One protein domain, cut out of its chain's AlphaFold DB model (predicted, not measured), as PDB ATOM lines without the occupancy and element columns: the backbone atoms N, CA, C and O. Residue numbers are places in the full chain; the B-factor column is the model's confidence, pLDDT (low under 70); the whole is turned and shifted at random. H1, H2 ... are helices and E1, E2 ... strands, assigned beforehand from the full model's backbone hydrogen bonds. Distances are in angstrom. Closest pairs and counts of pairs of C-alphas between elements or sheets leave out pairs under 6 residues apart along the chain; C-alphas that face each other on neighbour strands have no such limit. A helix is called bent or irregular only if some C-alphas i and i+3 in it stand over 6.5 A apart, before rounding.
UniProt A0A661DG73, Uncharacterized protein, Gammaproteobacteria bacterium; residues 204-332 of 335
ATOM      1  N   LYS A 204      15.816  32.012  -8.370       78.44
ATOM      2  CA  LYS A 204      16.782  32.116  -9.458       78.44
ATOM      3  C   LYS A 204      18.032  32.817  -8.954       78.44
ATOM      4  O   LYS A 204      17.962  33.870  -8.318       78.44
ATOM      5  N   TRP A 205      19.179  32.230  -9.269       81.25
ATOM      6  CA  TRP A 205      20.475  32.847  -9.029       81.25
ATOM      7  C   TRP A 205      20.793  33.853 -10.132       81.25
ATOM      8  O   TRP A 205      20.571  33.590 -11.312       81.25
ATOM      9  N   SER A 206      21.360  34.985  -9.741       80.94
ATOM     10  CA  SER A 206      21.964  35.963 -10.639       80.94
ATOM     11  C   SER A 206      23.302  36.416 -10.060       80.94
ATOM     12  O   SER A 206      23.485  36.457  -8.843       80.94
ATOM     13  N   LEU A 207      24.260  36.717 -10.930       76.50
ATOM     14  CA  LEU A 207      25.569  37.238 -10.548       76.50
ATOM     15  C   LEU A 207      25.607  38.724 -10.902       76.50
ATOM     16  O   LEU A 207      25.302  39.097 -12.034       76.50
ATOM     17  N   ARG A 208      25.949  39.568  -9.929       73.19
ATOM     18  CA  ARG A 208      26.151  41.008 -10.126       73.19
ATOM     19  C   ARG A 208      27.645  41.325 -10.210       73.19
ATOM     20  O   ARG A 208      28.498  40.513  -9.846       73.19
ATOM     21  N   SER A 209      27.969  42.514 -10.715       54.22
ATOM     22  CA  SER A 209      29.348  43.002 -10.782       54.22
ATOM     23  C   SER A 209      30.000  42.984  -9.385       54.22
ATOM     24  O   SER A 209      29.344  43.255  -8.383       54.22
ATOM     25  N   ARG A 210      31.300  42.645  -9.315       62.72
ATOM     26  CA  ARG A 210      32.091  42.419  -8.076       62.72
ATOM     27  C   ARG A 210      31.821  41.103  -7.317       62.72
ATOM     28  O   ARG A 210      31.940  41.073  -6.096       62.72
ATOM     29  N   ASN A 211      31.513  40.009  -8.019       62.12
ATOM     30  CA  ASN A 211      31.324  38.658  -7.451       62.12
ATOM     31  C   ASN A 211      30.159  38.497  -6.455       62.12
ATOM     32  O   ASN A 211      30.034  37.432  -5.851       62.12
ATOM     33  N   GLN A 212      29.281  39.491  -6.313       75.69
ATOM     34  CA  GLN A 212      28.066  39.355  -5.511       75.69
ATOM     35  C   GLN A 212      27.078  38.411  -6.202       75.69
ATOM     36  O   GLN A 212      26.798  38.544  -7.396       75.69
ATOM     37  N   SER A 213      26.536  37.458  -5.453       82.31
ATOM     38  CA  SER A 213      25.538  36.510  -5.947       82.31
ATOM     39  C   SER A 213      24.199  36.786  -5.290       82.31
ATOM     40  O   SER A 213      24.099  36.780  -4.067       82.31
ATOM     41  N   VAL A 214      23.173  36.994  -6.103       84.94
ATOM     42  CA  VAL A 214      21.831  37.343  -5.653       84.94
ATOM     43  C   VAL A 214      20.882  36.193  -5.952       84.94
ATOM     44  O   VAL A 214      20.784  35.747  -7.097       84.94
ATOM     45  N   PHE A 215      20.162  35.734  -4.935       84.94
ATOM     46  CA  PHE A 215      19.113  34.732  -5.052       84.94
ATOM     47  C   PHE A 215      17.747  35.414  -4.959       84.94
ATOM     48  O   PHE A 215      17.374  35.938  -3.912       84.94
ATOM     49  N   THR A 216      17.030  35.467  -6.081       83.94
ATOM     50  CA  THR A 216      15.714  36.118  -6.197       83.94
ATOM     51  C   THR A 216      14.619  35.071  -6.189       83.94
ATOM     52  O   THR A 216      14.653  34.149  -7.000       83.94
ATOM     53  N   MET A 217      13.639  35.225  -5.310       84.38
ATOM     54  CA  MET A 217      12.562  34.263  -5.111       84.38
ATOM     55  C   MET A 217      11.254  34.724  -5.752       84.38
ATOM     56  O   MET A 217      11.001  35.916  -5.918       84.38
ATOM     57  N   SER A 218      10.393  33.763  -6.086       77.50
ATOM     58  CA  SER A 218       9.087  34.007  -6.706       77.50
ATOM     59  C   SER A 218       8.112  34.782  -5.812       77.50
ATOM     60  O   SER A 218       7.163  35.359  -6.323       77.50
ATOM     61  N   ASN A 219       8.344  34.819  -4.496       76.31
ATOM     62  CA  ASN A 219       7.543  35.572  -3.524       76.31
ATOM     63  C   ASN A 219       8.068  36.999  -3.255       76.31
ATOM     64  O   ASN A 219       7.616  37.639  -2.311       76.31
ATOM     65  N   GLY A 220       9.033  37.489  -4.043       81.75
ATOM     66  CA  GLY A 220       9.577  38.846  -3.908       81.75
ATOM     67  C   GLY A 220      10.731  38.989  -2.909       81.75
ATOM     68  O   GLY A 220      11.278  40.084  -2.781       81.75
ATOM     69  N   LEU A 221      11.149  37.909  -2.236       87.25
ATOM     70  CA  LEU A 221      12.359  37.915  -1.408       87.25
ATOM     71  C   LEU A 221      13.621  37.884  -2.269       87.25
ATOM     72  O   LEU A 221      13.725  37.125  -3.236       87.25
ATOM     73  N   VAL A 222      14.605  38.688  -1.888       89.56
ATOM     74  CA  VAL A 222      15.892  38.784  -2.571       89.56
ATOM     75  C   VAL A 222      17.007  38.695  -1.541       89.56
ATOM     76  O   VAL A 222      17.119  39.553  -0.674       89.56
ATOM     77  N   PHE A 223      17.860  37.683  -1.660       89.69
ATOM     78  CA  PHE A 223      19.016  37.491  -0.785       89.69
ATOM     79  C   PHE A 223      20.293  37.837  -1.540       89.69
ATOM     80  O   PHE A 223      20.594  37.222  -2.566       89.69
ATOM     81  N   SER A 224      21.048  38.812  -1.045       90.44
ATOM     82  CA  SER A 224      22.335  39.206  -1.615       90.44
ATOM     83  C   SER A 224      23.472  38.606  -0.797       90.44
ATOM     84  O   SER A 224      23.640  38.922   0.378       90.44
ATOM     85  N   PHE A 225      24.270  37.746  -1.424       88.75
ATOM     86  CA  PHE A 225      25.448  37.124  -0.828       88.75
ATOM     87  C   PHE A 225      26.731  37.704  -1.439       88.75
ATOM     88  O   PHE A 225      26.803  38.024  -2.627       88.75
ATOM     89  N   LYS A 226      27.791  37.768  -0.636       88.56
ATOM     90  CA  LYS A 226      29.141  38.209  -0.993       88.56
ATOM     91  C   LYS A 226      29.742  37.408  -2.147       88.56
ATOM     92  O   LYS A 226      30.538  37.957  -2.899       88.56
ATOM     93  N   ASN A 227      29.433  36.112  -2.241       82.06
ATOM     94  CA  ASN A 227      29.890  35.219  -3.307       82.06
ATOM     95  C   ASN A 227      29.012  33.960  -3.420       82.06
ATOM     96  O   ASN A 227      28.268  33.626  -2.499       82.06
ATOM     97  N   ILE A 228      29.170  33.216  -4.519       83.19
ATOM     98  CA  ILE A 228      28.381  32.011  -4.821       83.19
ATOM     99  C   ILE A 228      28.906  30.713  -4.174       83.19
ATOM    100  O   ILE A 228      28.381  29.634  -4.456       83.19
ATOM    101  N   LYS A 229      29.945  30.766  -3.324       79.44
ATOM    102  CA  LYS A 229      30.413  29.561  -2.613       79.44
ATOM    103  C   LYS A 229      29.279  28.990  -1.763       79.44
ATOM    104  O   LYS A 229      28.423  29.734  -1.294       79.44
ATOM    105  N   ASP A 230      29.259  27.667  -1.621       79.62
ATOM    106  CA  ASP A 230      28.210  26.934  -0.900       79.62
ATOM    107  C   ASP A 230      26.791  27.218  -1.417       79.62
ATOM    108  O   ASP A 230      25.818  27.168  -0.664       79.62
ATOM    109  N   ARG A 231      26.662  27.478  -2.730       80.31
ATOM    110  CA  ARG A 231      25.403  27.804  -3.425       80.31
ATOM    111  C   ARG A 231      24.213  26.982  -2.932       80.31
ATOM    112  O   ARG A 231      23.186  27.550  -2.592       80.31
ATOM    113  N   LYS A 232      24.348  25.651  -2.888       72.81
ATOM    114  CA  LYS A 232      23.257  24.744  -2.494       72.81
ATOM    115  C   LYS A 232      22.825  24.957  -1.041       72.81
ATOM    116  O   LYS A 232      21.637  24.916  -0.753       72.81
ATOM    117  N   TYR A 233      23.772  25.194  -0.137       79.38
ATOM    118  CA  TYR A 233      23.475  25.477   1.265       79.38
ATOM    119  C   TYR A 233      22.779  26.834   1.421       79.38
ATOM    120  O   TYR A 233      21.743  26.906   2.075       79.38
ATOM    121  N   LYS A 234      23.280  27.879   0.748       84.50
ATOM    122  CA  LYS A 234      22.661  29.217   0.735       84.50
ATOM    123  C   LYS A 234      21.251  29.203   0.151       84.50
ATOM    124  O   LYS A 234      20.369  29.880   0.664       84.50
ATOM    125  N   GLU A 235      21.041  28.410  -0.896       81.19
ATOM    126  CA  GLU A 235      19.737  28.201  -1.526       81.19
ATOM    127  C   GLU A 235      18.750  27.526  -0.569       81.19
ATOM    128  O   GLU A 235      17.645  28.030  -0.391       81.19
ATOM    129  N   ILE A 236      19.158  26.431   0.086       79.31
ATOM    130  CA  ILE A 236      18.330  25.749   1.093       79.31
ATOM    131  C   ILE A 236      18.001  26.707   2.238       79.31
ATOM    132  O   ILE A 236      16.837  26.859   2.579       79.31
ATOM    133  N   TRP A 237      18.999  27.399   2.789       86.88
ATOM    134  CA  TRP A 237      18.793  28.355   3.876       86.88
ATOM    135  C   TRP A 237      17.819  29.477   3.484       86.88
ATOM    136  O   TRP A 237      16.876  29.752   4.219       86.88
ATOM    137  N   ALA A 238      17.979  30.072   2.299       85.50
ATOM    138  CA  ALA A 238      17.081  31.119   1.812       85.50
ATOM    139  C   ALA A 238      15.644  30.608   1.604       85.50
ATOM    140  O   ALA A 238      14.687  31.309   1.930       85.50
ATOM    141  N   LEU A 239      15.484  29.380   1.093       84.69
ATOM    142  CA  LEU A 239      14.176  28.731   0.953       84.69
ATOM    143  C   LEU A 239      13.510  28.492   2.312       84.69
ATOM    144  O   LEU A 239      12.318  28.762   2.453       84.69
ATOM    145  N   GLU A 240      14.259  28.034   3.313       85.88
ATOM    146  CA  GLU A 240      13.729  27.817   4.661       85.88
ATOM    147  C   GLU A 240      13.314  29.133   5.331       85.88
ATOM    148  O   GLU A 240      12.196  29.231   5.841       85.88
ATOM    149  N   ILE A 241      14.143  30.181   5.234       89.75
ATOM    150  CA  ILE A 241      13.792  31.529   5.708       89.75
ATOM    151  C   ILE A 241      12.524  32.038   5.023       89.75
ATOM    152  O   ILE A 241      11.627  32.550   5.688       89.75
ATOM    153  N   ALA A 242      12.405  31.872   3.705       87.50
ATOM    154  CA  ALA A 242      11.218  32.292   2.969       87.50
ATOM    155  C   ALA A 242       9.954  31.539   3.401       87.50
ATOM    156  O   ALA A 242       8.893  32.148   3.547       87.50
ATOM    157  N   ASN A 243      10.061  30.230   3.638       84.44
ATOM    158  CA  ASN A 243       8.954  29.414   4.133       84.44
ATOM    159  C   ASN A 243       8.538  29.820   5.554       84.44
ATOM    160  O   ASN A 243       7.351  29.849   5.876       84.44
ATOM    161  N   GLU A 244       9.494  30.114   6.434       86.56
ATOM    162  CA  GLU A 244       9.224  30.624   7.784       86.56
ATOM    163  C   GLU A 244       8.592  32.013   7.773       86.56
ATOM    164  O   GLU A 244       7.599  32.242   8.464       86.56
ATOM    165  N   LEU A 245       9.116  32.911   6.943       89.69
ATOM    166  CA  LEU A 245       8.610  34.267   6.813       89.69
ATOM    167  C   LEU A 245       7.189  34.283   6.247       89.69
ATOM    168  O   LEU A 245       6.325  34.943   6.815       89.69
ATOM    169  N   ASN A 246       6.910  33.507   5.195       86.06
ATOM    170  CA  ASN A 246       5.555  33.377   4.656       86.06
ATOM    171  C   ASN A 246       4.579  32.857   5.721       86.06
ATOM    172  O   ASN A 246       3.497  33.420   5.881       86.06
ATOM    173  N   ARG A 247       4.979  31.843   6.506       82.50
ATOM    174  CA  ARG A 247       4.167  31.346   7.628       82.50
ATOM    175  C   ARG A 247       3.888  32.451   8.643       82.50
ATOM    176  O   ARG A 247       2.741  32.627   9.038       82.50
ATOM    177  N   LEU A 248       4.892  33.225   9.044       88.69
ATOM    178  CA  LEU A 248       4.688  34.349   9.956       88.69
ATOM    179  C   LEU A 248       3.740  35.408   9.368       88.69
ATOM    180  O   LEU A 248       2.829  35.873  10.054       88.69
ATOM    181  N   MET A 249       3.928  35.779   8.102       88.31
ATOM    182  CA  MET A 249       3.093  36.768   7.417       88.31
ATOM    183  C   MET A 249       1.635  36.306   7.320       88.31
ATOM    184  O   MET A 249       0.725  37.095   7.574       88.31
ATOM    185  N   ASP A 250       1.392  35.023   7.052       83.69
ATOM    186  CA  ASP A 250       0.047  34.446   7.073       83.69
ATOM    187  C   ASP A 250      -0.605  34.563   8.458       83.69
ATOM    188  O   ASP A 250      -1.792  34.889   8.565       83.69
ATOM    189  N   TYR A 251       0.169  34.354   9.527       82.38
ATOM    190  CA  TYR A 251      -0.295  34.494  10.912       82.38
ATOM    191  C   TYR A 251      -0.666  35.929  11.261       82.38
ATOM    192  O   TYR A 251      -1.755  36.184  11.787       82.38
ATOM    193  N   LEU A 252       0.199  36.874  10.905       86.75
ATOM    194  CA  LEU A 252      -0.048  38.300  11.085       86.75
ATOM    195  C   LEU A 252      -1.295  38.744  10.304       86.75
ATOM    196  O   LEU A 252      -2.178  39.395  10.862       86.75
ATOM    197  N   LYS A 253      -1.454  38.288   9.057       86.81
ATOM    198  CA  LYS A 253      -2.613  38.609   8.209       86.81
ATOM    199  C   LYS A 253      -3.923  38.075   8.764       86.81
ATOM    200  O   LYS A 253      -4.923  38.791   8.783       86.81
ATOM    201  N   ARG A 254      -3.939  36.832   9.247       81.50
ATOM    202  CA  ARG A 254      -5.118  36.256   9.917       81.50
ATOM    203  C   ARG A 254      -5.459  37.013  11.198       81.50
ATOM    204  O   ARG A 254      -6.633  37.217  11.485       81.50
ATOM    205  N   THR A 255      -4.450  37.450  11.938       82.75
ATOM    206  CA  THR A 255      -4.613  38.194  13.193       82.75
ATOM    207  C   THR A 255      -5.217  39.573  12.963       82.75
ATOM    208  O   THR A 255      -6.191  39.932  13.623       82.75
ATOM    209  N   GLN A 256      -4.731  40.289  11.949       85.00
ATOM    210  CA  GLN A 256      -5.301  41.567  11.532       85.00
ATOM    211  C   GLN A 256      -6.755  41.412  11.058       85.00
ATOM    212  O   GLN A 256      -7.617  42.190  11.460       85.00
ATOM    213  N   LYS A 257      -7.064  40.361  10.280       83.50
ATOM    214  CA  LYS A 257      -8.444  40.045   9.857       83.50
ATOM    215  C   LYS A 257      -9.396  39.775  11.025       83.50
ATOM    216  O   LYS A 257     -10.586  40.033  10.901       83.50
ATOM    217  N   LYS A 258      -8.887  39.276  12.154       82.31
ATOM    218  CA  LYS A 258      -9.653  39.061  13.395       82.31
ATOM    219  C   LYS A 258      -9.782  40.328  14.256       82.31
ATOM    220  O   LYS A 258     -10.205  40.234  15.403       82.31
ATOM    221  N   GLY A 259      -9.393  41.494  13.736       82.50
ATOM    222  CA  GLY A 259      -9.519  42.780  14.423       82.50
ATOM    223  C   GLY A 259      -8.440  43.053  15.474       82.50
ATOM    224  O   GLY A 259      -8.569  44.010  16.234       82.50
ATOM    225  N   ARG A 260      -7.371  42.247  15.542       85.12
ATOM    226  CA  ARG A 260      -6.252  42.505  16.460       85.12
ATOM    227  C   ARG A 260      -5.207  43.396  15.796       85.12
ATOM    228  O   ARG A 260      -4.732  43.096  14.701       85.12
ATOM    229  N   ALA A 261      -4.818  44.467  16.483       86.69
ATOM    230  CA  ALA A 261      -3.760  45.360  16.026       86.69
ATOM    231  C   ALA A 261      -2.374  44.706  16.170       86.69
ATOM    232  O   ALA A 261      -2.072  44.088  17.194       86.69
ATOM    233  N   ILE A 262      -1.529  44.875  15.150       89.44
ATOM    234  CA  ILE A 262      -0.127  44.446  15.166       89.44
ATOM    235  C   ILE A 262       0.725  45.627  15.639       89.44
ATOM    236  O   ILE A 262       0.776  46.670  14.990       89.44
ATOM    237  N   GLY A 263       1.399  45.463  16.772       91.06
ATOM    238  CA  GLY A 263       2.381  46.414  17.275       91.06
ATOM    239  C   GLY A 263       3.756  46.107  16.695       91.06
ATOM    240  O   GLY A 263       4.502  45.334  17.286       91.06
ATOM    241  N   TRP A 264       4.112  46.721  15.564       90.19
ATOM    242  CA  TRP A 264       5.373  46.454  14.850       90.19
ATOM    243  C   TRP A 264       6.634  46.633  15.708       90.19
ATOM    244  O   TRP A 264       7.590  45.887  15.545       90.19
ATOM    245  N   SER A 265       6.624  47.579  16.653       88.06
ATOM    246  CA  SER A 265       7.718  47.811  17.609       88.06
ATOM    247  C   SER A 265       7.821  46.754  18.712       88.06
ATOM    248  O   SER A 265       8.819  46.702  19.420       88.06
ATOM    249  N   PHE A 266       6.780  45.937  18.885       87.62
ATOM    250  CA  PHE A 266       6.713  44.847  19.859       87.62
ATOM    251  C   PHE A 266       6.880  43.476  19.201       87.62
ATOM    252  O   PHE A 266       6.853  42.466  19.904       87.62
ATOM    253  N   LEU A 267       7.025  43.432  17.871       90.75
ATOM    254  CA  LEU A 267       7.191  42.192  17.133       90.75
ATOM    255  C   LEU A 267       8.568  41.599  17.448       90.75
ATOM    256  O   LEU A 267       9.581  42.115  16.990       90.75
ATOM    257  N   LYS A 268       8.609  40.523  18.236       91.38
ATOM    258  CA  LYS A 268       9.859  39.858  18.633       91.38
ATOM    259  C   LYS A 268       9.688  38.353  18.764       91.38
ATOM    260  O   LYS A 268       8.598  37.868  19.074       91.38
ATOM    261  N   ILE A 269      10.787  37.632  18.567       89.50
ATOM    262  CA  ILE A 269      10.870  36.191  18.789       89.50
ATOM    263  C   ILE A 269      11.524  35.945  20.151       89.50
ATOM    264  O   ILE A 269      12.644  36.378  20.399       89.50
ATOM    265  N   GLU A 270      10.825  35.236  21.027       85.50
ATOM    266  CA  GLU A 270      11.317  34.758  22.315       85.50
ATOM    267  C   GLU A 270      11.440  33.233  22.307       85.50
ATOM    268  O   GLU A 270      10.694  32.513  21.630       85.50
ATOM    269  N   GLU A 271      12.384  32.722  23.094       76.69
ATOM    270  CA  GLU A 271      12.469  31.292  23.351       76.69
ATOM    271  C   GLU A 271      11.317  30.837  24.240       76.69
ATOM    272  O   GLU A 271      10.909  31.527  25.175       76.69
ATOM    273  N   LEU A 272      10.791  29.657  23.935       69.62
ATOM    274  CA  LEU A 272       9.748  29.034  24.723       69.62
ATOM    275  C   LEU A 272      10.420  27.928  25.547       69.62
ATOM    276  O   LEU A 272      10.899  26.952  24.958       69.62
ATOM    277  N   PRO A 273      10.535  28.086  26.880       48.09
ATOM    278  CA  PRO A 273      11.192  27.084  27.705       48.09
ATOM    279  C   PRO A 273      10.460  25.746  27.552       48.09
ATOM    280  O   PRO A 273       9.232  25.719  27.479       48.09
ATOM    281  N   LEU A 274      11.221  24.647  27.511       45.31
ATOM    282  CA  LEU A 274      10.731  23.259  27.427       45.31
ATOM    283  C   LEU A 274      10.238  22.787  26.041       45.31
ATOM    284  O   LEU A 274       9.682  21.695  25.946       45.31
ATOM    285  N   THR A 275      10.461  23.539  24.952       54.00
ATOM    286  CA  THR A 275      10.225  23.032  23.584       54.00
ATOM    287  C   THR A 275      11.373  23.340  22.624       54.00
ATOM    288  O   THR A 275      11.616  24.500  22.314       54.00
ATOM    289  N   ASP A 276      12.003  22.301  22.065       54.59
ATOM    290  CA  ASP A 276      13.241  22.413  21.267       54.59
ATOM    291  C   ASP A 276      13.095  23.105  19.896       54.59
ATOM    292  O   ASP A 276      14.096  23.351  19.227       54.59
ATOM    293  N   ARG A 277      11.874  23.399  19.418       60.22
ATOM    294  CA  ARG A 277      11.666  23.921  18.044       60.22
ATOM    295  C   ARG A 277      10.639  25.034  17.887       60.22
ATOM    296  O   ARG A 277      10.619  25.699  16.854       60.22
ATOM    297  N   ALA A 278       9.769  25.230  18.870       70.50
ATOM    298  CA  ALA A 278       8.745  26.258  18.790       70.50
ATOM    299  C   ALA A 278       9.231  27.529  19.486       70.50
ATOM    300  O   ALA A 278       9.722  27.481  20.612       70.50
ATOM    301  N   LYS A 279       9.070  28.666  18.816       80.50
ATOM    302  CA  LYS A 279       9.388  29.984  19.355       80.50
ATOM    303  C   LYS A 279       8.101  30.760  19.617       80.50
ATOM    304  O   LYS A 279       7.081  30.555  18.951       80.50
ATOM    305  N   LYS A 280       8.154  31.639  20.611       85.62
ATOM    306  CA  LYS A 280       7.073  32.556  20.962       85.62
ATOM    307  C   LYS A 280       7.254  33.835  20.152       85.62
ATOM    308  O   LYS A 280       8.256  34.512  20.313       85.62
ATOM    309  N   VAL A 281       6.304  34.181  19.291       88.12
ATOM    310  CA  VAL A 281       6.336  35.437  18.527       88.12
ATOM    311  C   VAL A 281       5.335  36.402  19.131       88.12
ATOM    312  O   VAL A 281       4.137  36.253  18.906       88.12
ATOM    313  N   ILE A 282       5.814  37.364  19.912       89.25
ATOM    314  CA  ILE A 282       4.973  38.435  20.461       89.25
ATOM    315  C   ILE A 282       4.711  39.439  19.351       89.25
ATOM    316  O   ILE A 282       5.640  39.768  18.624       89.25
ATOM    317  N   PHE A 283       3.473  39.917  19.212       89.62
ATOM    318  CA  PHE A 283       3.095  40.824  18.120       89.62
ATOM    319  C   PHE A 283       2.372  42.100  18.570       89.62
ATOM    320  O   PHE A 283       2.006  42.910  17.720       89.62
ATOM    321  N   ASN A 284       2.134  42.305  19.870       87.12
ATOM    322  CA  ASN A 284       1.527  43.533  20.388       87.12
ATOM    323  C   ASN A 284       1.960  43.857  21.831       87.12
ATOM    324  O   ASN A 284       2.610  43.060  22.506       87.12
ATOM    325  N   GLN A 285       1.568  45.042  22.309       85.56
ATOM    326  CA  GLN A 285       1.861  45.538  23.662       85.56
ATOM    327  C   GLN A 285       1.194  44.725  24.786       85.56
ATOM    328  O   GLN A 285       1.683  44.707  25.914       85.56
ATOM    329  N   ASN A 286       0.103  44.016  24.478       85.31
ATOM    330  CA  ASN A 286      -0.595  43.147  25.429       85.31
ATOM    331  C   ASN A 286       0.138  41.813  25.632       85.31
ATOM    332  O   ASN A 286      -0.333  40.967  26.385       85.31
ATOM    333  N   HIS A 287       1.294  41.632  24.981       80.75
ATOM    334  CA  HIS A 287       2.066  40.397  24.973       80.75
ATOM    335  C   HIS A 287       1.292  39.203  24.398       80.75
ATOM    336  O   HIS A 287       1.639  38.052  24.681       80.75
ATOM    337  N   ASP A 288       0.295  39.462  23.540       83.25
ATOM    338  CA  ASP A 288      -0.289  38.407  22.722       83.25
ATOM    339  C   ASP A 288       0.815  37.808  21.852       83.25
ATOM    340  O   ASP A 288       1.670  38.521  21.304       83.25
ATOM    341  N   TYR A 289       0.797  36.485  21.719       84.62
ATOM    342  CA  TYR A 289       1.847  35.766  21.022       84.62
ATOM    343  C   TYR A 289       1.311  34.645  20.137       84.62
ATOM    344  O   TYR A 289       0.235  34.093  20.363       84.62
ATOM    345  N   PHE A 290       2.115  34.277  19.144       81.56
ATOM    346  CA  PHE A 290       1.977  33.038  18.389       81.56
ATOM    347  C   PHE A 290       3.013  32.031  18.857       81.56
ATOM    348  O   PHE A 290       4.153  32.392  19.152       81.56
ATOM    349  N   LYS A 291       2.647  30.753  18.851       80.81
ATOM    350  CA  LYS A 291       3.618  29.669  18.905       80.81
ATOM    351  C   LYS A 291       3.917  29.228  17.476       80.81
ATOM    352  O   LYS A 291       3.039  28.709  16.796       80.81
ATOM    353  N   LEU A 292       5.135  29.475  17.002       77.62
ATOM    354  CA  LEU A 292       5.539  29.240  15.615       77.62
ATOM    355  C   LEU A 292       6.793  28.365  15.568       77.62
ATOM    356  O   LEU A 292       7.756  28.599  16.296       77.62
ATOM    357  N   SER A 293       6.794  27.359  14.692       81.44
ATOM    358  CA  SER A 293       8.011  26.616  14.349       81.44
ATOM    359  C   SER A 293       8.786  27.415  13.307       81.44
ATOM    360  O   SER A 293       8.505  27.324  12.108       81.44
ATOM    361  N   ILE A 294       9.694  28.253  13.802       83.69
ATOM    362  CA  ILE A 294      10.561  29.134  13.014       83.69
ATOM    363  C   ILE A 294      12.026  29.004  13.469       83.69
ATOM    364  O   ILE A 294      12.598  29.964  13.986       83.69
ATOM    365  N   PRO A 295      12.623  27.797  13.403       82.25
ATOM    366  CA  PRO A 295      13.997  27.584  13.848       82.25
ATOM    367  C   PRO A 295      15.001  28.537  13.186       82.25
ATOM    368  O   PRO A 295      15.845  29.081  13.890       82.25
ATOM    369  N   PHE A 296      14.894  28.818  11.885       84.12
ATOM    370  CA  PHE A 296      15.895  29.638  11.195       84.12
ATOM    371  C   PHE A 296      15.784  31.136  11.527       84.12
ATOM    372  O   PHE A 296      16.801  31.790  11.755       84.12
ATOM    373  N   LEU A 297      14.569  31.689  11.604       86.69
ATOM    374  CA  LEU A 297      14.339  33.068  12.051       86.69
ATOM    375  C   LEU A 297      14.604  33.226  13.552       86.69
ATOM    376  O   LEU A 297      15.134  34.245  13.983       86.69
ATOM    377  N   GLY A 298      14.255  32.219  14.353       84.94
ATOM    378  CA  GLY A 298      14.431  32.242  15.801       84.94
ATOM    379  C   GLY A 298      15.877  32.077  16.263       84.94
ATOM    380  O   GLY A 298      16.213  32.541  17.348       84.94
ATOM    381  N   GLU A 299      16.731  31.442  15.462       84.25
ATOM    382  CA  GLU A 299      18.175  31.355  15.716       84.25
ATOM    383  C   GLU A 299      18.932  32.620  15.267       84.25
ATOM    384  O   GLU A 299      20.089  32.810  15.644       84.25
ATOM    385  N   SER A 300      18.291  33.516  14.507       86.19
ATOM    386  CA  SER A 300      18.892  34.769  14.041       86.19
ATOM    387  C   SER A 300      18.003  35.985  14.345       86.19
ATOM    388  O   SER A 300      17.355  36.524  13.443       86.19
ATOM    389  N   PRO A 301      18.000  36.487  15.598       84.50
ATOM    390  CA  PRO A 301      17.248  37.690  15.967       84.50
ATOM    391  C   PRO A 301      17.590  38.902  15.090       84.50
ATOM    392  O   PRO A 301      16.704  39.628  14.659       84.50
ATOM    393  N   LEU A 302      18.869  39.058  14.723       86.06
ATOM    394  CA  LEU A 302      19.332  40.136  13.843       86.06
ATOM    395  C   LEU A 302      18.741  40.054  12.432       86.06
ATOM    396  O   LEU A 302      18.463  41.086  11.822       86.06
ATOM    397  N   LEU A 303      18.572  38.841  11.893       88.88
ATOM    398  CA  LEU A 303      17.871  38.658  10.626       88.88
ATOM    399  C   LEU A 303      16.407  39.037  10.797       88.88
ATOM    400  O   LEU A 303      15.876  39.768   9.971       88.88
ATOM    401  N   PHE A 304      15.766  38.565  11.866       90.62
ATOM    402  CA  PHE A 304      14.363  38.855  12.117       90.62
ATOM    403  C   PHE A 304      14.086  40.360  12.183       90.62
ATOM    404  O   PHE A 304      13.214  40.845  11.463       90.62
ATOM    405  N   ASP A 305      14.891  41.100  12.943       88.50
ATOM    406  CA  ASP A 305      14.799  42.557  13.056       88.50
ATOM    407  C   ASP A 305      14.964  43.250  11.694       88.50
ATOM    408  O   ASP A 305      14.226  44.183  11.369       88.50
ATOM    409  N   ALA A 306      15.878  42.755  10.850       87.50
ATOM    410  CA  ALA A 306      16.083  43.272   9.498       87.50
ATOM    411  C   ALA A 306      14.877  43.031   8.566       87.50
ATOM    412  O   ALA A 306      14.683  43.782   7.607       87.50
ATOM    413  N   LEU A 307      14.047  42.018   8.839       89.81
ATOM    414  CA  LEU A 307      12.850  41.710   8.049       89.81
ATOM    415  C   LEU A 307      11.640  42.562   8.458       89.81
ATOM    416  O   LEU A 307      10.760  42.786   7.626       89.81
ATOM    417  N   ILE A 308      11.575  43.074   9.697       90.94
ATOM    418  CA  ILE A 308      10.404  43.810  10.219       90.94
ATOM    419  C   ILE A 308       9.956  44.965   9.302       90.94
ATOM    420  O   ILE A 308       8.758  45.034   9.009       90.94
ATOM    421  N   PRO A 309      10.841  45.847   8.788       88.44
ATOM    422  CA  PRO A 309      10.422  46.934   7.900       88.44
ATOM    423  C   PRO A 309       9.757  46.433   6.614       88.44
ATOM    424  O   PRO A 309       8.760  46.999   6.166       88.44
ATOM    425  N   GLY A 310      10.277  45.345   6.036       86.81
ATOM    426  CA  GLY A 310       9.690  44.739   4.846       86.81
ATOM    427  C   GLY A 310       8.352  44.065   5.154       86.81
ATOM    428  O   GLY A 310       7.408  44.229   4.385       86.81
ATOM    429  N   ILE A 311       8.232  43.381   6.300       89.50
ATOM    430  CA  ILE A 311       6.961  42.803   6.754       89.50
ATOM    431  C   ILE A 311       5.931  43.922   6.893       89.50
ATOM    432  O   ILE A 311       4.859  43.831   6.313       89.50
ATOM    433  N   LYS A 312       6.261  45.010   7.592       89.94
ATOM    434  CA  LYS A 312       5.370  46.164   7.746       89.94
ATOM    435  C   LYS A 312       4.916  46.719   6.387       89.94
ATOM    436  O   LYS A 312       3.721  46.884   6.170       89.94
ATOM    437  N   SER A 313       5.848  46.912   5.452       86.00
ATOM    438  CA  SER A 313       5.553  47.399   4.096       86.00
ATOM    439  C   SER A 313       4.595  46.481   3.321       86.00
ATOM    440  O   SER A 313       3.658  46.966   2.683       86.00
ATOM    441  N   TYR A 314       4.744  45.154   3.443       85.38
ATOM    442  CA  TYR A 314       3.812  44.184   2.848       85.38
ATOM    443  C   TYR A 314       2.355  44.437   3.256       85.38
ATOM    444  O   TYR A 314       1.448  44.293   2.433       85.38
ATOM    445  N   PHE A 315       2.144  44.809   4.522       84.94
ATOM    446  CA  PHE A 315       0.828  45.081   5.093       84.94
ATOM    447  C   PHE A 315       0.292  46.484   4.783       84.94
ATOM    448  O   PHE A 315      -0.914  46.690   4.897       84.94
ATOM    449  N   GLU A 316       1.153  47.430   4.397       83.50
ATOM    450  CA  GLU A 316       0.784  48.840   4.234       83.50
ATOM    451  C   GLU A 316       0.445  49.254   2.791       83.50
ATOM    452  O   GLU A 316      -0.355  50.172   2.666       83.50
ATOM    453  N   ASN A 317       0.969  48.617   1.725       65.25
ATOM    454  CA  ASN A 317       0.451  48.725   0.337       65.25
ATOM    455  C   ASN A 317       1.200  47.795  -0.651       65.25
ATOM    456  O   ASN A 317       2.411  47.898  -0.836       65.25
ATOM    457  N   SER A 318       0.468  46.895  -1.322       61.53
ATOM    458  CA  SER A 318       0.990  45.629  -1.875       61.53
ATOM    459  C   SER A 318       1.117  45.536  -3.411       61.53
ATOM    460  O   SER A 318       0.782  44.494  -3.972       61.53
ATOM    461  N   SER A 319       1.592  46.562  -4.128       52.75
ATOM    462  CA  SER A 319       1.774  46.443  -5.595       52.75
ATOM    463  C   SER A 319       3.204  46.126  -6.056       52.75
ATOM    464  O   SER A 319       3.359  45.581  -7.139       52.75
ATOM    465  N   ASP A 320       4.232  46.379  -5.237       56.28
ATOM    466  CA  ASP A 320       5.644  46.118  -5.588       56.28
ATOM    467  C   ASP A 320       6.452  45.594  -4.385       56.28
ATOM    468  O   ASP A 320       7.542  46.063  -4.051       56.28
ATOM    469  N   TYR A 321       5.896  44.601  -3.686       66.56
ATOM    470  CA  TYR A 321       6.565  43.992  -2.540       66.56
ATOM    471  C   TYR A 321       7.859  43.285  -2.970       66.56
ATOM    472  O   TYR A 321       7.842  42.200  -3.558       66.56
ATOM    473  N   ARG A 322       8.998  43.903  -2.647       74.94
ATOM    474  CA  ARG A 322      10.316  43.269  -2.672       74.94
ATOM    475  C   ARG A 322      11.027  43.522  -1.361       74.94
ATOM    476  O   ARG A 322      11.241  44.668  -0.975       74.94
ATOM    477  N   MET A 323      11.435  42.445  -0.710       85.00
ATOM    478  CA  MET A 323      12.219  42.504   0.512       85.00
ATOM    479  C   MET A 323      13.632  42.030   0.195       85.00
ATOM    480  O   MET A 323      13.839  40.900  -0.248       85.00
ATOM    481  N   ILE A 324      14.590  42.935   0.373       86.06
ATOM    482  CA  ILE A 324      15.995  42.707   0.049       86.06
ATOM    483  C   ILE A 324      16.756  42.499   1.354       86.06
ATOM    484  O   ILE A 324      16.723  43.350   2.238       86.06
ATOM    485  N   ILE A 325      17.438  41.365   1.455       88.62
ATOM    486  CA  ILE A 325      18.308  41.006   2.570       88.62
ATOM    487  C   ILE A 325      19.736  41.094   2.052       88.62
ATOM    488  O   ILE A 325      20.224  40.204   1.345       88.62
ATOM    489  N   ASP A 326      20.386  42.206   2.375       86.50
ATOM    490  CA  ASP A 326      21.761  42.454   1.975       86.50
ATOM    491  C   ASP A 326      22.765  41.759   2.892       86.50
ATOM    492  O   ASP A 326      22.532  41.560   4.086       86.50
ATOM    493  N   ASN A 327      23.909  41.390   2.306       85.94
ATOM    494  CA  ASN A 327      25.000  40.708   2.998       85.94
ATOM    495  C   ASN A 327      24.522  39.469   3.780       85.94
ATOM    496  O   ASN A 327      24.923  39.241   4.919       85.94
ATOM    497  N   ALA A 328      23.664  38.659   3.156       88.25
ATOM    498  CA  ALA A 328      22.973  37.539   3.782       88.25
ATOM    499  C   ALA A 328      23.918  36.482   4.390       88.25
ATOM    500  O   ALA A 328      23.515  35.734   5.275       88.25
ATOM    501  N   ASP A 329      25.194  36.463   3.981       85.94
ATOM    502  CA  ASP A 329      26.232  35.626   4.592       85.94
ATOM    503  C   ASP A 329      26.397  35.857   6.100       85.94
ATOM    504  O   ASP A 329      26.777  34.929   6.806       85.94
ATOM    505  N   GLN A 330      26.105  37.061   6.606       88.12
ATOM    506  CA  GLN A 330      26.228  37.371   8.037       88.12
ATOM    507  C   GLN A 330      25.174  36.669   8.905       88.12
ATOM    508  O   GLN A 330      25.358  36.550  10.112       88.12
ATOM    509  N   TYR A 331      24.082  36.205   8.291       85.75
ATOM    510  CA  TYR A 331      22.982  35.518   8.968       85.75
ATOM    511  C   TYR A 331      23.041  33.995   8.789       85.75
ATOM    512  O   TYR A 331      22.202  33.276   9.330       85.75
ATOM    513  N   LEU A 332      24.021  33.490   8.029       82.62
ATOM    514  CA  LEU A 332      24.252  32.058   7.900       82.62
ATOM    515  C   LEU A 332      24.794  31.524   9.224       82.62
ATOM    516  O   LEU A 332      25.863  31.919   9.689       82.62
TER     517      LEU A 332
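AT A GLANCE: This is residues 204 to 332 of the 335 residues of an uncharacterized protein of Gammaproteobacteria bacterium (UniProt A0A661DG73). A four-stranded sheet, E1 E2 E3 E7, and a three-stranded sheet, E4 E5 E6, lie toward opposite ends of one long helix, H1, which packs on both with different stretches of its length. The kinked helix H3 and the short H2 fill the space between the two sheets, while the short H4 lies beside the larger sheet. The 129 printed residues include four named helices and seven named strands, in the order E1 E2 E3 H1 E4 E5 E6 H2 H3 E7 H4. The larger sheet is mixed, the smaller antiparallel, and the class is mixed, helices and strands. The whole is compact, with a radius of gyration of the C-alphas of 15.3 A, and flat, spanning 47 by 39 by 20 A.

IN THESE COORDINATES: E1 is residues 204 to 207, beginning at C-alpha 204 (16.782, 32.116, -9.458). E2 is 213 to 217, 13.2 A long, E3 is 221 to 225, 13.1 A long, and E7 is 323 to 325. H1, residues 231 to 257, measures 38.4 A and begins at C-alpha 231 (25.403, 27.804, -3.425). E4 is 268 to 271, E5 278 to 282 and E6 289 to 293. H2 is 295 to 298 and H3 is 301 to 316, 23.1 A long. H4, residues 328 to 331, ends at C-alpha 331 (22.982, 35.518, 8.968).

HOW THE PARTS SIT: E1 E2 E3 form a meander, each strand the antiparallel neighbour of the one before, with N 206 and O 214 at 2.8 A and N 215 and O 223 at 2.8 A. E7 is parallel to E3, with N 325 and O 222 at 2.8 A. H1 is on this sheet at a height of 8.5 A, over E2 and E3; the C-alphas of Phe 223 and Ala 238, the closest of E3 and H1, are 7.1 A apart. H1 and H3 on one face of this sheet give two layers, helices over a sheet. H4 is only just at the sheet's level, at a height of 3.8 A. H1 is also on the sheet E4 E5 E6, a second meander, with N 270 and O 280 at 2.8 A and N 281 and O 290 at 2.8 A. H2 only grazes that sheet. H1, with residues 237 to 245 alone, touches H2; their closest C-alphas, of Ile 241 and Phe 296, are 6.2 A apart. H3 is close to H1 but not clearly touching, at a steep tilt of 50 degrees, the same way; the closest C-alphas, of Met 249 and Ile 311, are 7.2 A apart. H3 has a kink of 30 degrees near residue 309 and is only just irregular, with C-alphas 306 and 309 at 6.9 A. Every O i to N i+4 pair is within hydrogen-bond range in H1, and 10 of 12 in H3; H2 and H4 are too short for such a pair.

THE WHOLE: The C-alphas farthest apart, of Arg 210 and Gly 259, are 47.3 A from each other. The printed part has no cut, and no link is long. Mean pLDDT of the printed part is 81.8; residues 209 to 211, 272 to 277 and 317 to 321 are under 70.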